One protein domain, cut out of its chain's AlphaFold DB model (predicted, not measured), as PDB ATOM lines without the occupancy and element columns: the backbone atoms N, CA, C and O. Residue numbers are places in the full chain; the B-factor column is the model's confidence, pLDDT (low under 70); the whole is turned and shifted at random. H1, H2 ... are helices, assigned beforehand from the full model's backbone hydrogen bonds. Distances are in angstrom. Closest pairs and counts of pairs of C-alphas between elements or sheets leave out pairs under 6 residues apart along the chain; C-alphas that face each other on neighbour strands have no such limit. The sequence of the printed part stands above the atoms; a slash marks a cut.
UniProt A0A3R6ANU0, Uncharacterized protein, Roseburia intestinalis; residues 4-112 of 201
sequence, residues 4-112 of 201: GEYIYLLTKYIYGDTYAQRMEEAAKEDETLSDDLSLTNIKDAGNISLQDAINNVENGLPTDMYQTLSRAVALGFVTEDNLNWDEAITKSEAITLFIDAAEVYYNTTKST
ATOM      1  N   GLY A   4     239.384 233.943 299.586       88.56
ATOM      2  CA  GLY A   4     240.427 233.376 298.736       88.56
ATOM      3  C   GLY A   4     240.175 231.907 298.396       88.56
ATOM      4  O   GLY A   4     240.332 231.512 297.244       88.56
ATOM      5  N   GLU A   5     239.746 231.099 299.371       88.75
ATOM      6  CA  GLU A   5     239.414 229.681 299.163       88.75
ATOM      7  C   GLU A   5     238.255 229.520 298.166       88.75
ATOM      8  O   GLU A   5     238.290 228.652 297.295       88.75
ATOM      9  N   TYR A   6     237.252 230.401 298.238       91.94
ATOM     10  CA  TYR A   6     236.143 230.407 297.288       91.94
ATOM     11  C   TYR A   6     236.581 230.802 295.869       91.94
ATOM     12  O   TYR A   6     236.255 230.096 294.915       91.94
ATOM     13  N   ILE A   7     237.360 231.881 295.721       90.94
ATOM     14  CA  ILE A   7     237.887 232.321 294.417       90.94
ATOM     15  C   ILE A   7     238.772 231.231 293.800       90.94
ATOM     16  O   ILE A   7     238.668 230.958 292.605       90.94
ATOM     17  N   TYR A   8     239.597 230.558 294.606       91.62
ATOM     18  CA  TYR A   8     240.403 229.419 294.171       91.62
ATOM     19  C   TYR A   8     239.541 228.306 293.557       91.62
ATOM     20  O   TYR A   8     239.797 227.870 292.431       91.62
ATOM     21  N   LEU A   9     238.485 227.879 294.262       91.38
ATOM     22  CA  LEU A   9     237.573 226.839 293.778       91.38
ATOM     23  C   LEU A   9     236.857 227.267 292.494       91.38
ATOM     24  O   LEU A   9     236.785 226.491 291.544       91.38
ATOM     25  N   LEU A  10     236.364 228.504 292.456       89.88
ATOM     26  CA  LEU A  10     235.662 229.073 291.308       89.88
ATOM     27  C   LEU A  10     236.559 229.115 290.063       89.88
ATOM     28  O   LEU A  10     236.161 228.659 288.991       89.88
ATOM     29  N   THR A  11     237.793 229.598 290.227       86.56
ATOM     30  CA  THR A  11     238.779 229.702 289.145       86.56
ATOM     31  C   THR A  11     239.110 228.327 288.586       86.56
ATOM     32  O   THR A  11     239.070 228.133 287.375       86.56
ATOM     33  N   LYS A  12     239.375 227.337 289.448       86.44
ATOM     34  CA  LYS A  12     239.658 225.967 288.995       86.44
ATOM     35  C   LYS A  12     238.449 225.301 288.343       86.44
ATOM     36  O   LYS A  12     238.622 224.534 287.401       86.44
ATOM     37  N   TYR A  13     237.237 225.593 288.811       83.38
ATOM     38  CA  TYR A  13     236.018 225.011 288.254       83.38
ATOM     39  C   TYR A  13     235.685 225.560 286.860       83.38
ATOM     40  O   TYR A  13     235.396 224.786 285.951       83.38
ATOM     41  N   ILE A  14     235.736 226.882 286.681       81.69
ATOM     42  CA  ILE A  14     235.348 227.546 285.426       81.69
ATOM     43  C   ILE A  14     236.512 227.568 284.423       81.69
ATOM     44  O   ILE A  14     236.315 227.340 283.229       81.69
ATOM     45  N   TYR A  15     237.732 227.804 284.908       79.06
ATOM     46  CA  TYR A  15     238.926 228.061 284.098       79.06
ATOM     47  C   TYR A  15     240.018 226.991 284.251       79.06
ATOM     48  O   TYR A  15     241.175 227.234 283.905       79.06
ATOM     49  N   GLY A  16     239.678 225.808 284.764       76.25
ATOM     50  CA  GLY A  16     240.604 224.679 284.880       76.25
ATOM     51  C   GLY A  16     241.025 224.081 283.533       76.25
ATOM     52  O   GLY A  16     240.912 224.711 282.480       76.25
ATOM     53  N   ASP A  17     241.481 222.832 283.559       76.56
ATOM     54  CA  ASP A  17     242.114 222.154 282.416       76.56
ATOM     55  C   ASP A  17     241.280 222.209 281.127       76.56
ATOM     56  O   ASP A  17     241.809 222.446 280.043       76.56
ATOM     57  N   THR A  18     239.955 222.070 281.234       74.69
ATOM     58  CA  THR A  18     239.051 222.129 280.075       74.69
ATOM     59  C   THR A  18     239.061 223.491 279.378       74.69
ATOM     60  O   THR A  18     238.887 223.553 278.163       74.69
ATOM     61  N   TYR A  19     239.253 224.591 280.107       76.19
ATOM     62  CA  TYR A  19     239.367 225.918 279.498       76.19
ATOM     63  C   TYR A  19     240.699 226.074 278.763       76.19
ATOM     64  O   TYR A  19     240.704 226.490 277.607       76.19
ATOM     65  N   ALA A  20     241.806 225.684 279.404       75.69
ATOM     66  CA  ALA A  20     243.136 225.739 278.799       75.69
ATOM     67  C   ALA A  20     243.190 224.922 277.499       75.69
ATOM     68  O   ALA A  20     243.620 225.429 276.465       75.69
ATOM     69  N   GLN A  21     242.632 223.708 277.526       75.06
ATOM     70  CA  GLN A  21     242.526 222.847 276.350       75.06
ATOM     71  C   GLN A  21     241.737 223.512 275.211       75.06
ATOM     72  O   GLN A  21     242.150 223.443 274.060       75.06
ATOM     73  N   ARG A  22     240.618 224.187 275.502       72.81
ATOM     74  CA  ARG A  22     239.823 224.875 274.466       72.81
ATOM     75  C   ARG A  22     240.568 226.043 273.826       72.81
ATOM     76  O   ARG A  22     240.398 226.269 272.631       72.81
ATOM     77  N   MET A  23     241.359 226.793 274.595       73.88
ATOM     78  CA  MET A  23     242.181 227.880 274.047       73.88
ATOM     79  C   MET A  23     243.288 227.328 273.143       73.88
ATOM     80  O   MET A  23     243.481 227.830 272.034       73.88
ATOM     81  N   GLU A  24     243.930 226.235 273.566       76.88
ATOM     82  CA  GLU A  24     244.926 225.515 272.770       76.88
ATOM     83  C   GLU A  24     244.322 224.947 271.471       76.88
ATOM     84  O   GLU A  24     244.857 225.185 270.388       76.88
ATOM     85  N   GLU A  25     243.167 224.273 271.543       74.38
ATOM     86  CA  GLU A  25     242.440 223.734 270.380       74.38
ATOM     87  C   GLU A  25     242.002 224.832 269.400       74.38
ATOM     88  O   GLU A  25     242.026 224.631 268.183       74.38
ATOM     89  N   ALA A  26     241.634 226.009 269.910       73.25
ATOM     90  CA  ALA A  26     241.299 227.175 269.098       73.25
ATOM     91  C   ALA A  26     242.535 227.906 268.534       73.25
ATOM     92  O   ALA A  26     242.366 228.894 267.815       73.25
ATOM     93  N   ALA A  27     243.753 227.448 268.854       71.94
ATOM     94  CA  ALA A  27     245.023 228.103 268.537       71.94
ATOM     95  C   ALA A  27     245.046 229.589 268.946       71.94
ATOM     96  O   ALA A  27     245.586 230.437 268.228       71.94
ATOM     97  N   LYS A  28     244.418 229.913 270.084       73.12
ATOM     98  CA  LYS A  28     244.380 231.262 270.658       73.12
ATOM     99  C   LYS A  28     245.305 231.324 271.865       73.12
ATOM    100  O   LYS A  28     245.205 230.506 272.773       73.12
ATOM    101  N   GLU A  29     246.198 232.308 271.859       74.88
ATOM    102  CA  GLU A  29     247.015 232.626 273.027       74.88
ATOM    103  C   GLU A  29     246.162 233.382 274.054       74.88
ATOM    104  O   GLU A  29     245.412 234.294 273.700       74.88
ATOM    105  N   ASP A  30     246.272 232.986 275.321       76.75
ATOM    106  CA  ASP A  30     245.622 233.637 276.455       76.75
ATOM    107  C   ASP A  30     246.686 233.912 277.522       76.75
ATOM    108  O   ASP A  30     247.201 232.993 278.160       76.75
ATOM    109  N   GLU A  31     247.035 235.188 277.702       80.88
ATOM    110  CA  GLU A  31     248.052 235.628 278.666       80.88
ATOM    111  C   GLU A  31     247.689 235.242 280.109       80.88
ATOM    112  O   GLU A  31     248.574 235.095 280.954       80.88
ATOM    113  N   THR A  32     246.405 234.993 280.396       82.62
ATOM    114  CA  THR A  32     245.947 234.535 281.714       82.62
ATOM    115  C   THR A  32     246.298 233.071 282.003       82.62
ATOM    116  O   THR A  32     246.131 232.619 283.135       82.62
ATOM    117  N   LEU A  33     246.784 232.315 281.012       80.56
ATOM    118  CA  LEU A  33     247.335 230.964 281.183       80.56
ATOM    119  C   LEU A  33     248.842 230.963 281.480       80.56
ATOM    120  O   LEU A  33     249.418 229.892 281.645       80.56
ATOM    121  N   SER A  34     249.485 232.132 281.531       81.88
ATOM    122  CA  SER A  34     250.913 232.241 281.822       81.88
ATOM    123  C   SER A  34     251.243 231.869 283.273       81.88
ATOM    124  O   SER A  34     250.531 232.250 284.203       81.88
ATOM    125  N   ASP A  35     252.383 231.205 283.471       80.38
ATOM    126  CA  ASP A  35     252.953 230.946 284.800       80.38
ATOM    127  C   ASP A  35     253.620 232.196 285.414       80.38
ATOM    128  O   ASP A  35     253.915 232.217 286.609       80.38
ATOM    129  N   ASP A  36     253.832 233.256 284.621       86.50
ATOM    130  CA  ASP A  36     254.507 234.496 285.043       86.50
ATOM    131  C   ASP A  36     253.562 235.513 285.723       86.50
ATOM    132  O   ASP A  36     253.950 236.649 286.018       86.50
ATOM    133  N   LEU A  37     252.306 235.137 285.978       90.38
ATOM    134  CA  LEU A  37     251.334 236.008 286.638       90.38
ATOM    135  C   LEU A  37     251.716 236.267 288.100       90.38
ATOM    136  O   LEU A  37     252.072 235.361 288.857       90.38
ATOM    137  N   SER A  38     251.593 237.522 288.526       92.50
ATOM    138  CA  SER A  38     251.967 237.945 289.874       92.50
ATOM    139  C   SER A  38     251.006 238.974 290.455       92.50
ATOM    140  O   SER A  38     250.375 239.742 289.729       92.50
ATOM    141  N   LEU A  39     250.920 238.969 291.783       91.25
ATOM    142  CA  LEU A  39     250.229 239.969 292.588       91.25
ATOM    143  C   LEU A  39     251.254 240.996 293.086       91.25
ATOM    144  O   LEU A  39     252.432 240.685 293.278       91.25
ATOM    145  N   THR A  40     250.820 242.233 293.293       92.81
ATOM    146  CA  THR A  40     251.685 243.338 293.734       92.81
ATOM    147  C   THR A  40     251.809 243.442 295.255       92.81
ATOM    148  O   THR A  40     252.870 243.794 295.774       92.81
ATOM    149  N   ASN A  41     250.744 243.104 295.977       89.06
ATOM    150  CA  ASN A  41     250.560 243.319 297.408       89.06
ATOM    151  C   ASN A  41     250.589 242.014 298.217       89.06
ATOM    152  O   ASN A  41     250.771 242.049 299.436       89.06
ATOM    153  N   ILE A  42     250.426 240.861 297.562       92.56
ATOM    154  CA  ILE A  42     250.389 239.540 298.200       92.56
ATOM    155  C   ILE A  42     251.611 238.731 297.766       92.56
ATOM    156  O   ILE A  42     252.069 238.842 296.634       92.56
ATOM    157  N   LYS A  43     252.168 237.927 298.678       94.19
ATOM    158  CA  LYS A  43     253.388 237.140 298.447       94.19
ATOM    159  C   LYS A  43     253.068 235.664 298.225       94.19
ATOM    160  O   LYS A  43     252.119 235.143 298.809       94.19
ATOM    161  N   ASP A  44     253.922 234.995 297.458       95.12
ATOM    162  CA  ASP A  44     254.021 233.536 297.458       95.12
ATOM    163  C   ASP A  44     254.807 233.085 298.699       95.12
ATOM    164  O   ASP A  44     255.993 233.392 298.856       95.12
ATOM    165  N   ALA A  45     254.126 232.382 299.599       93.25
ATOM    166  CA  ALA A  45     254.683 231.855 300.840       93.25
ATOM    167  C   ALA A  45     255.348 230.478 300.659       93.25
ATOM    168  O   ALA A  45     255.885 229.911 301.614       93.25
ATOM    169  N   GLY A  46     255.314 229.920 299.448       92.88
ATOM    170  CA  GLY A  46     255.834 228.597 299.154       92.88
ATOM    171  C   GLY A  46     254.872 227.479 299.557       92.88
ATOM    172  O   GLY A  46     253.651 227.631 299.640       92.88
ATOM    173  N   ASN A  47     255.452 226.313 299.830       94.06
ATOM    174  CA  ASN A  47     254.718 225.105 300.192       94.06
ATOM    175  C   ASN A  47     254.299 225.109 301.675       94.06
ATOM    176  O   ASN A  47     254.844 224.356 302.486       94.06
ATOM    177  N   ILE A  48     253.351 225.978 302.025       91.38
ATOM    178  CA  ILE A  48     252.687 226.021 303.336       91.38
ATOM    179  C   ILE A  48     251.215 225.621 303.211       91.38
ATOM    180  O   ILE A  48     250.642 225.654 302.123       91.38
ATOM    181  N   SER A  49     250.575 225.241 304.320       91.44
ATOM    182  CA  SER A  49     249.132 224.992 304.299       91.44
ATOM    183  C   SER A  49     248.342 226.305 304.282       91.44
ATOM    184  O   SER A  49     248.802 227.327 304.793       91.44
ATOM    185  N   LEU A  50     247.112 226.274 303.757       86.38
ATOM    186  CA  LEU A  50     246.201 227.422 303.839       86.38
ATOM    187  C   LEU A  50     245.931 227.833 305.294       86.38
ATOM    188  O   LEU A  50     245.830 229.017 305.596       86.38
ATOM    189  N   GLN A  51     245.857 226.874 306.218       90.50
ATOM    190  CA  GLN A  51     245.649 227.192 307.629       90.50
ATOM    191  C   GLN A  51     246.847 227.945 308.225       90.50
ATOM    192  O   GLN A  51     246.649 228.884 308.993       90.50
ATOM    193  N   ASP A  52     248.074 227.566 307.859       90.94
ATOM    194  CA  ASP A  52     249.286 228.264 308.304       90.94
ATOM    195  C   ASP A  52     249.373 229.674 307.716       90.94
ATOM    196  O   ASP A  52     249.777 230.603 308.422       90.94
ATOM    197  N   ALA A  53     248.948 229.829 306.458       91.12
ATOM    198  CA  ALA A  53     248.831 231.115 305.778       91.12
ATOM    199  C   ALA A  53     247.806 232.030 306.466       91.12
ATOM    200  O   ALA A  53     248.128 233.164 306.794       91.12
ATOM    201  N   ILE A  54     246.604 231.529 306.776       88.19
ATOM    202  CA  ILE A  54     245.566 232.294 307.497       88.19
ATOM    203  C   ILE A  54     246.039 232.691 308.901       88.19
ATOM    204  O   ILE A  54     245.728 233.777 309.382       88.19
ATOM    205  N   ASN A  55     246.805 231.830 309.574       91.75
ATOM    206  CA  ASN A  55     247.333 232.132 310.904       91.75
ATOM    207  C   ASN A  55     248.461 233.181 310.889       91.75
ATOM    208  O   ASN A  55     248.757 233.745 311.940       91.75
ATOM    209  N   ASN A  56     249.103 233.418 309.738       92.88
ATOM    210  CA  ASN A  56     250.220 234.351 309.562       92.88
ATOM    211  C   ASN A  56     250.101 235.039 308.191       92.88
ATOM    212  O   ASN A  56     250.898 234.791 307.280       92.88
ATOM    213  N   VAL A  57     249.062 235.861 308.035       90.25
ATOM    214  CA  VAL A  57     248.640 236.479 306.762       90.25
ATOM    215  C   VAL A  57     249.783 237.234 306.068       90.25
ATOM    216  O   VAL A  57     249.881 237.248 304.843       90.25
ATOM    217  N   GLU A  58     250.709 237.810 306.834       92.25
ATOM    218  CA  GLU A  58     251.885 238.533 306.343       92.25
ATOM    219  C   GLU A  58     252.882 237.676 305.544       92.25
ATOM    220  O   GLU A  58     253.693 238.221 304.778       92.25
ATOM    221  N   ASN A  59     252.829 236.352 305.723       91.31
ATOM    222  CA  ASN A  59     253.645 235.403 304.971       91.31
ATOM    223  C   ASN A  59     253.132 235.233 303.537       91.31
ATOM    224  O   ASN A  59     253.929 234.913 302.657       91.31
ATOM    225  N   GLY A  60     251.850 235.515 303.296       92.38
ATOM    226  CA  GLY A  60     251.206 235.379 301.996       92.38
ATOM    227  C   GLY A  60     250.511 234.031 301.805       92.38
ATOM    228  O   GLY A  60     250.107 233.375 302.763       92.38
ATOM    229  N   LEU A  61     250.350 233.638 300.545       94.25
ATOM    230  CA  LEU A  61     249.534 232.502 300.119       94.25
ATOM    231  C   LEU A  61     250.379 231.255 299.818       94.25
ATOM    232  O   LEU A  61     251.494 231.395 299.317       94.25
ATOM    233  N   PRO A  62     249.842 230.035 300.016       94.69
ATOM    234  CA  PRO A  62     250.425 228.828 299.436       94.69
ATOM    235  C   PRO A  62     250.598 228.967 297.918       94.69
ATOM    236  O   PRO A  62     249.693 229.482 297.263       94.69
ATOM    237  N   THR A  63     251.689 228.453 297.344       93.25
ATOM    238  CA  THR A  63     252.038 228.661 295.921       93.25
ATOM    239  C   THR A  63     250.904 228.350 294.937       93.25
ATOM    240  O   THR A  63     250.585 229.181 294.093       93.25
ATOM    241  N   ASP A  64     250.232 227.200 295.071       90.94
ATOM    242  CA  ASP A  64     249.107 226.819 294.192       90.94
ATOM    243  C   ASP A  64     247.941 227.820 294.283       90.94
ATOM    244  O   ASP A  64     247.297 228.170 293.291       90.94
ATOM    245  N   MET A  65     247.685 228.332 295.486       92.81
ATOM    246  CA  MET A  65     246.635 229.311 295.724       92.81
ATOM    247  C   MET A  65     247.037 230.699 295.214       92.81
ATOM    248  O   MET A  65     246.214 231.365 294.592       92.81
ATOM    249  N   TYR A  66     248.296 231.098 295.415       94.31
ATOM    250  CA  TYR A  66     248.876 232.327 294.871       94.31
ATOM    251  C   TYR A  66     248.735 232.368 293.348       94.31
ATOM    252  O   TYR A  66     248.121 233.290 292.825       94.31
ATOM    253  N   GLN A  67     249.200 231.334 292.643       92.44
ATOM    254  CA  GLN A  67     249.111 231.245 291.181       92.44
ATOM    255  C   GLN A  67     247.662 231.300 290.689       92.44
ATOM    256  O   GLN A  67     247.335 232.042 289.762       92.44
ATOM    257  N   THR A  68     246.765 230.561 291.349       91.31
ATOM    258  CA  THR A  68     245.341 230.554 290.990       91.31
ATOM    259  C   THR A  68     244.701 231.935 291.177       91.31
ATOM    260  O   THR A  68     243.915 232.369 290.338       91.31
ATOM    261  N   LEU A  69     245.037 232.650 292.253       92.75
ATOM    262  CA  LEU A  69     244.500 233.986 292.527       92.75
ATOM    263  C   LEU A  69     245.108 235.058 291.616       92.75
ATOM    264  O   LEU A  69     244.368 235.918 291.145       92.75
ATOM    265  N   SER A  70     246.400 234.973 291.286       93.56
ATOM    266  CA  SER A  70     247.024 235.808 290.248       93.56
ATOM    267  C   SER A  70     246.280 235.672 288.921       93.56
ATOM    268  O   SER A  70     245.992 236.665 288.254       93.56
ATOM    269  N   ARG A  71     245.892 234.443 288.569       91.62
ATOM    270  CA  ARG A  71     245.090 234.169 287.378       91.62
ATOM    271  C   ARG A  71     243.678 234.735 287.456       91.62
ATOM    272  O   ARG A  71     243.217 235.316 286.482       91.62
ATOM    273  N   ALA A  72     243.004 234.615 288.597       90.75
ATOM    274  CA  ALA A  72     241.689 235.225 288.799       90.75
ATOM    275  C   ALA A  72     241.722 236.749 288.588       90.75
ATOM    276  O   ALA A  72     240.842 237.305 287.930       90.75
ATOM    277  N   VAL A  73     242.772 237.410 289.092       91.50
ATOM    278  CA  VAL A  73     242.999 238.848 288.883       91.50
ATOM    279  C   VAL A  73     243.285 239.163 287.415       91.50
ATOM    280  O   VAL A  73     242.708 240.104 286.876       91.50
ATOM    281  N   ALA A  74     244.112 238.361 286.739       89.81
ATOM    282  CA  ALA A  74     244.411 238.540 285.316       89.81
ATOM    283  C   ALA A  74     243.180 238.335 284.411       89.81
ATOM    284  O   ALA A  74     243.009 239.058 283.434       89.81
ATOM    285  N   LEU A  75     242.300 237.390 284.760       86.62
ATOM    286  CA  LEU A  75     241.007 237.180 284.096       86.62
ATOM    287  C   LEU A  75     240.049 238.363 284.301       86.62
ATOM    288  O   LEU A  75     239.151 238.570 283.490       86.62
ATOM    289  N   GLY A  76     240.231 239.138 285.372       86.56
ATOM    290  CA  GLY A  76     239.517 240.391 285.600       86.56
ATOM    291  C   GLY A  76     238.143 240.257 286.258       86.56
ATOM    292  O   GLY A  76     237.461 241.267 286.406       86.56
ATOM    293  N   PHE A  77     237.732 239.059 286.697       86.56
ATOM    294  CA  PHE A  77     236.498 238.899 287.486       86.56
ATOM    295  C   PHE A  77     236.693 239.234 288.978       86.56
ATOM    296  O   PHE A  77     235.737 239.296 289.745       86.56
ATOM    297  N   VAL A  78     237.937 239.463 289.406       91.38
ATOM    298  CA  VAL A  78     238.284 240.006 290.721       91.38
ATOM    299  C   VAL A  78     239.444 240.988 290.564       91.38
ATOM    300  O   VAL A  78     240.284 240.831 289.683       91.38
ATOM    301  N   THR A  79     239.507 242.009 291.416       92.31
ATOM    302  CA  THR A  79     240.653 242.924 291.487       92.31
ATOM    303  C   THR A  79     241.544 242.561 292.664       92.31
ATOM    304  O   THR A  79     241.065 242.049 293.676       92.31
ATOM    305  N   GLU A  80     242.838 242.863 292.564       88.94
ATOM    306  CA  GLU A  80     243.778 242.598 293.655       88.94
ATOM    307  C   GLU A  80     243.372 243.300 294.965       88.94
ATOM    308  O   GLU A  80     243.417 242.691 296.032       88.94
ATOM    309  N   ASP A  81     242.878 244.537 294.882       87.75
ATOM    310  CA  ASP A  81     242.414 245.297 296.052       87.75
ATOM    311  C   ASP A  81     241.174 244.683 296.727       87.75
ATOM    312  O   ASP A  81     240.949 244.904 297.912       87.75
ATOM    313  N   ASN A  82     240.373 243.903 295.990       85.38
ATOM    314  CA  ASN A  82     239.156 243.254 296.493       85.38
ATOM    315  C   ASN A  82     239.347 241.748 296.734       85.38
ATOM    316  O   ASN A  82     238.365 241.001 296.879       85.38
ATOM    317  N   LEU A  83     240.599 241.281 296.739       88.88
ATOM    318  CA  LEU A  83     240.908 239.869 296.912       88.88
ATOM    319  C   LEU A  83     240.566 239.406 298.331       88.88
ATOM    320  O   LEU A  83     239.968 238.339 298.471       88.88
ATOM    321  N   ASN A  84     240.930 240.209 299.347       89.56
ATOM    322  CA  ASN A  84     240.694 239.977 300.783       89.56
ATOM    323  C   ASN A  84     240.739 238.483 301.152       89.56
ATOM    324  O   ASN A  84     239.782 237.914 301.676       89.56
ATOM    325  N   TRP A  85     241.814 237.808 300.741       92.88
ATOM    326  CA  TRP A  85     241.839 236.351 300.582       92.88
ATOM    327  C   TRP A  85     241.700 235.585 301.904       92.88
ATOM    328  O   TRP A  85     241.236 234.438 301.910       92.88
ATOM    329  N   ASP A  86     242.108 236.215 302.999       92.81
ATOM    330  CA  ASP A  86     242.079 235.727 304.374       92.81
ATOM    331  C   ASP A  86     240.745 236.016 305.082       92.81
ATOM    332  O   ASP A  86     240.431 235.379 306.090       92.81
ATOM    333  N   GLU A  87     239.915 236.908 304.537       90.62
ATOM    334  CA  GLU A  87     238.620 237.254 305.119       90.62
ATOM    335  C   GLU A  87     237.568 236.162 304.886       90.62
ATOM    336  O   GLU A  87     237.602 235.392 303.921       90.62
ATOM    337  N   ALA A  88     236.584 236.090 305.783       88.06
ATOM    338  CA  ALA A  88     235.421 235.235 305.588       88.06
ATOM    339  C   ALA A  88     234.511 235.812 304.496       88.06
ATOM    340  O   ALA A  88     234.249 237.010 304.469       88.06
ATOM    341  N   ILE A  89     233.970 234.942 303.645       85.50
ATOM    342  CA  ILE A  89     233.039 235.335 302.583       85.50
ATOM    343  C   ILE A  89     231.580 235.172 303.023       85.50
ATOM    344  O   ILE A  89     231.196 234.160 303.620       85.50
ATOM    345  N   THR A  90     230.739 236.153 302.705       84.19
ATOM    346  CA  THR A  90     229.285 236.065 302.881       84.19
ATOM    347  C   THR A  90     228.611 235.385 301.688       84.19
ATOM    348  O   THR A  90     229.144 235.312 300.583       84.19
ATOM    349  N   LYS A  91     227.379 234.902 301.884       78.62
ATOM    350  CA  LYS A  91     226.606 234.270 300.802       78.62
ATOM    351  C   LYS A  91     226.372 235.211 299.618       78.62
ATOM    352  O   LYS A  91     226.466 234.772 298.480       78.62
ATOM    353  N   SER A  92     226.065 236.481 299.884       82.44
ATOM    354  CA  SER A  92     225.841 237.484 298.840       82.44
ATOM    355  C   SER A  92     227.103 237.736 298.024       82.44
ATOM    356  O   SER A  92     227.036 237.738 296.803       82.44
ATOM    357  N   GLU A  93     228.259 237.864 298.679       80.56
ATOM    358  CA  GLU A  93     229.536 238.063 297.983       80.56
ATOM    359  C   GLU A  93     229.928 236.856 297.132       80.56
ATOM    360  O   GLU A  93     230.429 237.032 296.026       80.56
ATOM    361  N   ALA A  94     229.676 235.640 297.623       79.50
ATOM    362  CA  ALA A  94     229.913 234.421 296.856       79.50
ATOM    363  C   ALA A  94     229.051 234.374 295.585       79.50
ATOM    364  O   ALA A  94     229.553 234.045 294.515       79.50
ATOM    365  N   ILE A  95     227.770 234.749 295.688       77.06
ATOM    366  CA  ILE A  95     226.861 234.815 294.534       77.06
ATOM    367  C   ILE A  95     227.344 235.859 293.522       77.06
ATOM    368  O   ILE A  95     227.402 235.552 292.335       77.06
ATOM    369  N   THR A  96     227.722 237.058 293.973       84.31
ATOM    370  CA  THR A  96     228.250 238.106 293.088       84.31
ATOM    371  C   THR A  96     229.518 237.644 292.374       84.31
ATOM    372  O   THR A  96     229.560 237.684 291.152       84.31
ATOM    373  N   LEU A  97     230.493 237.087 293.101       83.50
ATOM    374  CA  LEU A  97     231.729 236.564 292.505       83.50
ATOM    375  C   LEU A  97     231.473 235.458 291.474       83.50
ATOM    376  O   LEU A  97     232.158 235.391 290.457       83.50
ATOM    377  N   PHE A  98     230.495 234.584 291.727       87.25
ATOM    378  CA  PHE A  98     230.102 233.565 290.758       87.25
ATOM    379  C   PHE A  98     229.546 234.184 289.470       87.25
ATOM    380  O   PHE A  98     229.920 233.747 288.382       87.25
ATOM    381  N   ILE A  99     228.669 235.186 289.592       82.44
ATOM    382  CA  ILE A  99     228.091 235.893 288.441       82.44
ATOM    383  C   ILE A  99     229.199 236.579 287.638       82.44
ATOM    384  O   ILE A  99     229.274 236.363 286.430       82.44
ATOM    385  N   ASP A 100     230.097 237.305 288.308       86.69
ATOM    386  CA  ASP A 100     231.207 238.016 287.666       86.69
ATOM    387  C   ASP A 100     232.109 237.048 286.879       86.69
ATOM    388  O   ASP A 100     232.426 237.278 285.711       86.69
ATOM    389  N   ALA A 101     232.477 235.909 287.473       82.38
ATOM    390  CA  ALA A 101     233.298 234.908 286.792       82.38
ATOM    391  C   ALA A 101     232.574 234.245 285.610       82.38
ATOM    392  O   ALA A 101     233.184 233.992 284.571       82.38
ATOM    393  N   ALA A 102     231.275 233.965 285.741       82.25
ATOM    394  CA  ALA A 102     230.488 233.393 284.653       82.25
ATOM    395  C   ALA A 102     230.341 234.373 283.476       82.25
ATOM    396  O   ALA A 102     230.429 233.958 282.318       82.25
ATOM    397  N   GLU A 103     230.157 235.664 283.755       83.44
ATOM    398  CA  GLU A 103     230.062 236.708 282.734       83.44
ATOM    399  C   GLU A 103     231.385 236.880 281.982       83.44
ATOM    400  O   GLU A 103     231.400 236.873 280.746       83.44
ATOM    401  N   VAL A 104     232.511 236.945 282.702       84.19
ATOM    402  CA  VAL A 104     233.841 236.981 282.079       84.19
ATOM    403  C   VAL A 104     234.055 235.740 281.214       84.19
ATOM    404  O   VAL A 104     234.449 235.861 280.056       84.19
ATOM    405  N   TYR A 105     233.734 234.546 281.715       80.19
ATOM    406  CA  TYR A 105     233.865 233.308 280.947       80.19
ATOM    407  C   TYR A 105     233.038 233.329 279.657       80.19
ATOM    408  O   TYR A 105     233.538 232.973 278.585       80.19
ATOM    409  N   TYR A 106     231.780 233.765 279.738       76.56
ATOM    410  CA  TYR A 106     230.902 233.883 278.576       76.56
ATOM    411  C   TYR A 106     231.472 234.856 277.537       76.56
ATOM    412  O   TYR A 106     231.539 234.531 276.350       76.56
ATOM    413  N   ASN A 107     231.948 236.022 277.971       76.81
ATOM    414  CA  ASN A 107     232.506 237.037 277.078       76.81
ATOM    415  C   ASN A 107     233.809 236.575 276.409       76.81
ATOM    416  O   ASN A 107     233.988 236.773 275.199       76.81
ATOM    417  N   THR A 108     234.691 235.902 277.151       69.31
ATOM    418  CA  THR A 108     235.944 235.359 276.610       69.31
ATOM    419  C   THR A 108     235.669 234.242 275.604       69.31
ATOM    420  O   THR A 108     236.182 234.271 274.485       69.31
ATOM    421  N   THR A 109     234.780 233.300 275.934       66.19
ATOM    422  CA  THR A 109     234.441 232.180 275.038       66.19
ATOM    423  C   THR A 109     233.690 232.627 273.783       66.19
ATOM    424  O   THR A 109     234.051 232.204 272.682       66.19
ATOM    425  N   LYS A 110     232.736 233.560 273.894       63.66
ATOM    426  CA  LYS A 110     232.061 234.180 272.738       63.66
ATOM    427  C   LYS A 110     233.056 234.850 271.787       63.66
ATOM    428  O   LYS A 110     232.953 234.680 270.577       63.66
ATOM    429  N   SER A 111     234.047 235.558 272.327       55.53
ATOM    430  CA  SER A 111     235.117 236.184 271.536       55.53
ATOM    431  C   SER A 111     236.042 235.150 270.876       55.53
ATOM    432  O   SER A 111     236.667 235.417 269.844       55.53
ATOM    433  N   THR A 112     236.130 233.936 271.433       52.12
ATOM    434  CA  THR A 112     236.919 232.854 270.837       52.12
ATOM    435  C   THR A 112     236.225 232.128 269.677       52.12
ATOM    436  O   THR A 112     236.914 231.705 268.746       52.12
TER     437      THR A 112
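AT A GLANCE: This is residues 4 to 112 of the 201 residues of an uncharacterized protein of Roseburia intestinalis (UniProt A0A3R6ANU0). What does the model look like? The long helix H5 and the shorter H1 lie side by side, and H4 crosses H1 steeply; H2 follows beyond one end of H1, while H3 lies at the opposite end of the domain. What is the make-up? The printed part has 109 residues, of which 62 are in five named helices, H1 to H5 in chain order; there is no named strand, and the class is all helix. How large is it? It is compact, with a radius of gyration of the C-alphas of 14.1 A and spans of 42 by 31 by 21 A.

HOW THE PARTS SIT: What does the longest helix touch? H5, residues 91 to 112, touches H1, residues 4 to 15, at a shallow tilt of 28 degrees, the same way; the closest C-alphas, of Leu 10 and Phe 98, are 7.2 A apart. What else touches there? H4, residues 63 to 75, touches H1 at a steep tilt of 64 degrees, the same way, with the closest C-alphas, of Tyr 8 and Thr 68, 6.0 A apart. H4 and H5 are close but not clearly touching, with the closest C-alphas, of Leu 75 and Val 104, 7.4 A apart. Where are the other helices? H2, residues 17 to 25, and H1 meet only through their link; H2 is close to H5 but not clearly touching, with the C-alphas of Met 23 and Thr 112, the closest, 7.9 A apart. H3, residues 50 to 55, is apart from H1 and H5, and only just from H4, at 8.3 A. Are the backbones well formed? In H1, H2, H3, H4 and H5 every O i to N i+4 pair is within hydrogen-bond range.

IN THESE COORDINATES: How long are the larger helices? H5 measures 31.7 A from first to last C-alpha, H4 18.3 A and H1 15.6 A. Where are the anchors? C-alpha 4, in H1, is at (240.427, 233.376, 298.736), and C-alpha 112, in H5, is at (236.919, 232.854, 270.837).

THE WHOLE: Which links are long? H2 to H3, with 24 residues between them, and H4 to H5, with 15, are long links; H1 to H2 is tight and H3 to H4 short. Which C-alphas are farthest apart? Those of Ala 27 and Asn 55, at 42.6 A. Where is confidence low? Residues 108 to 112 are under 70 in pLDDT, and the printed part has no cut.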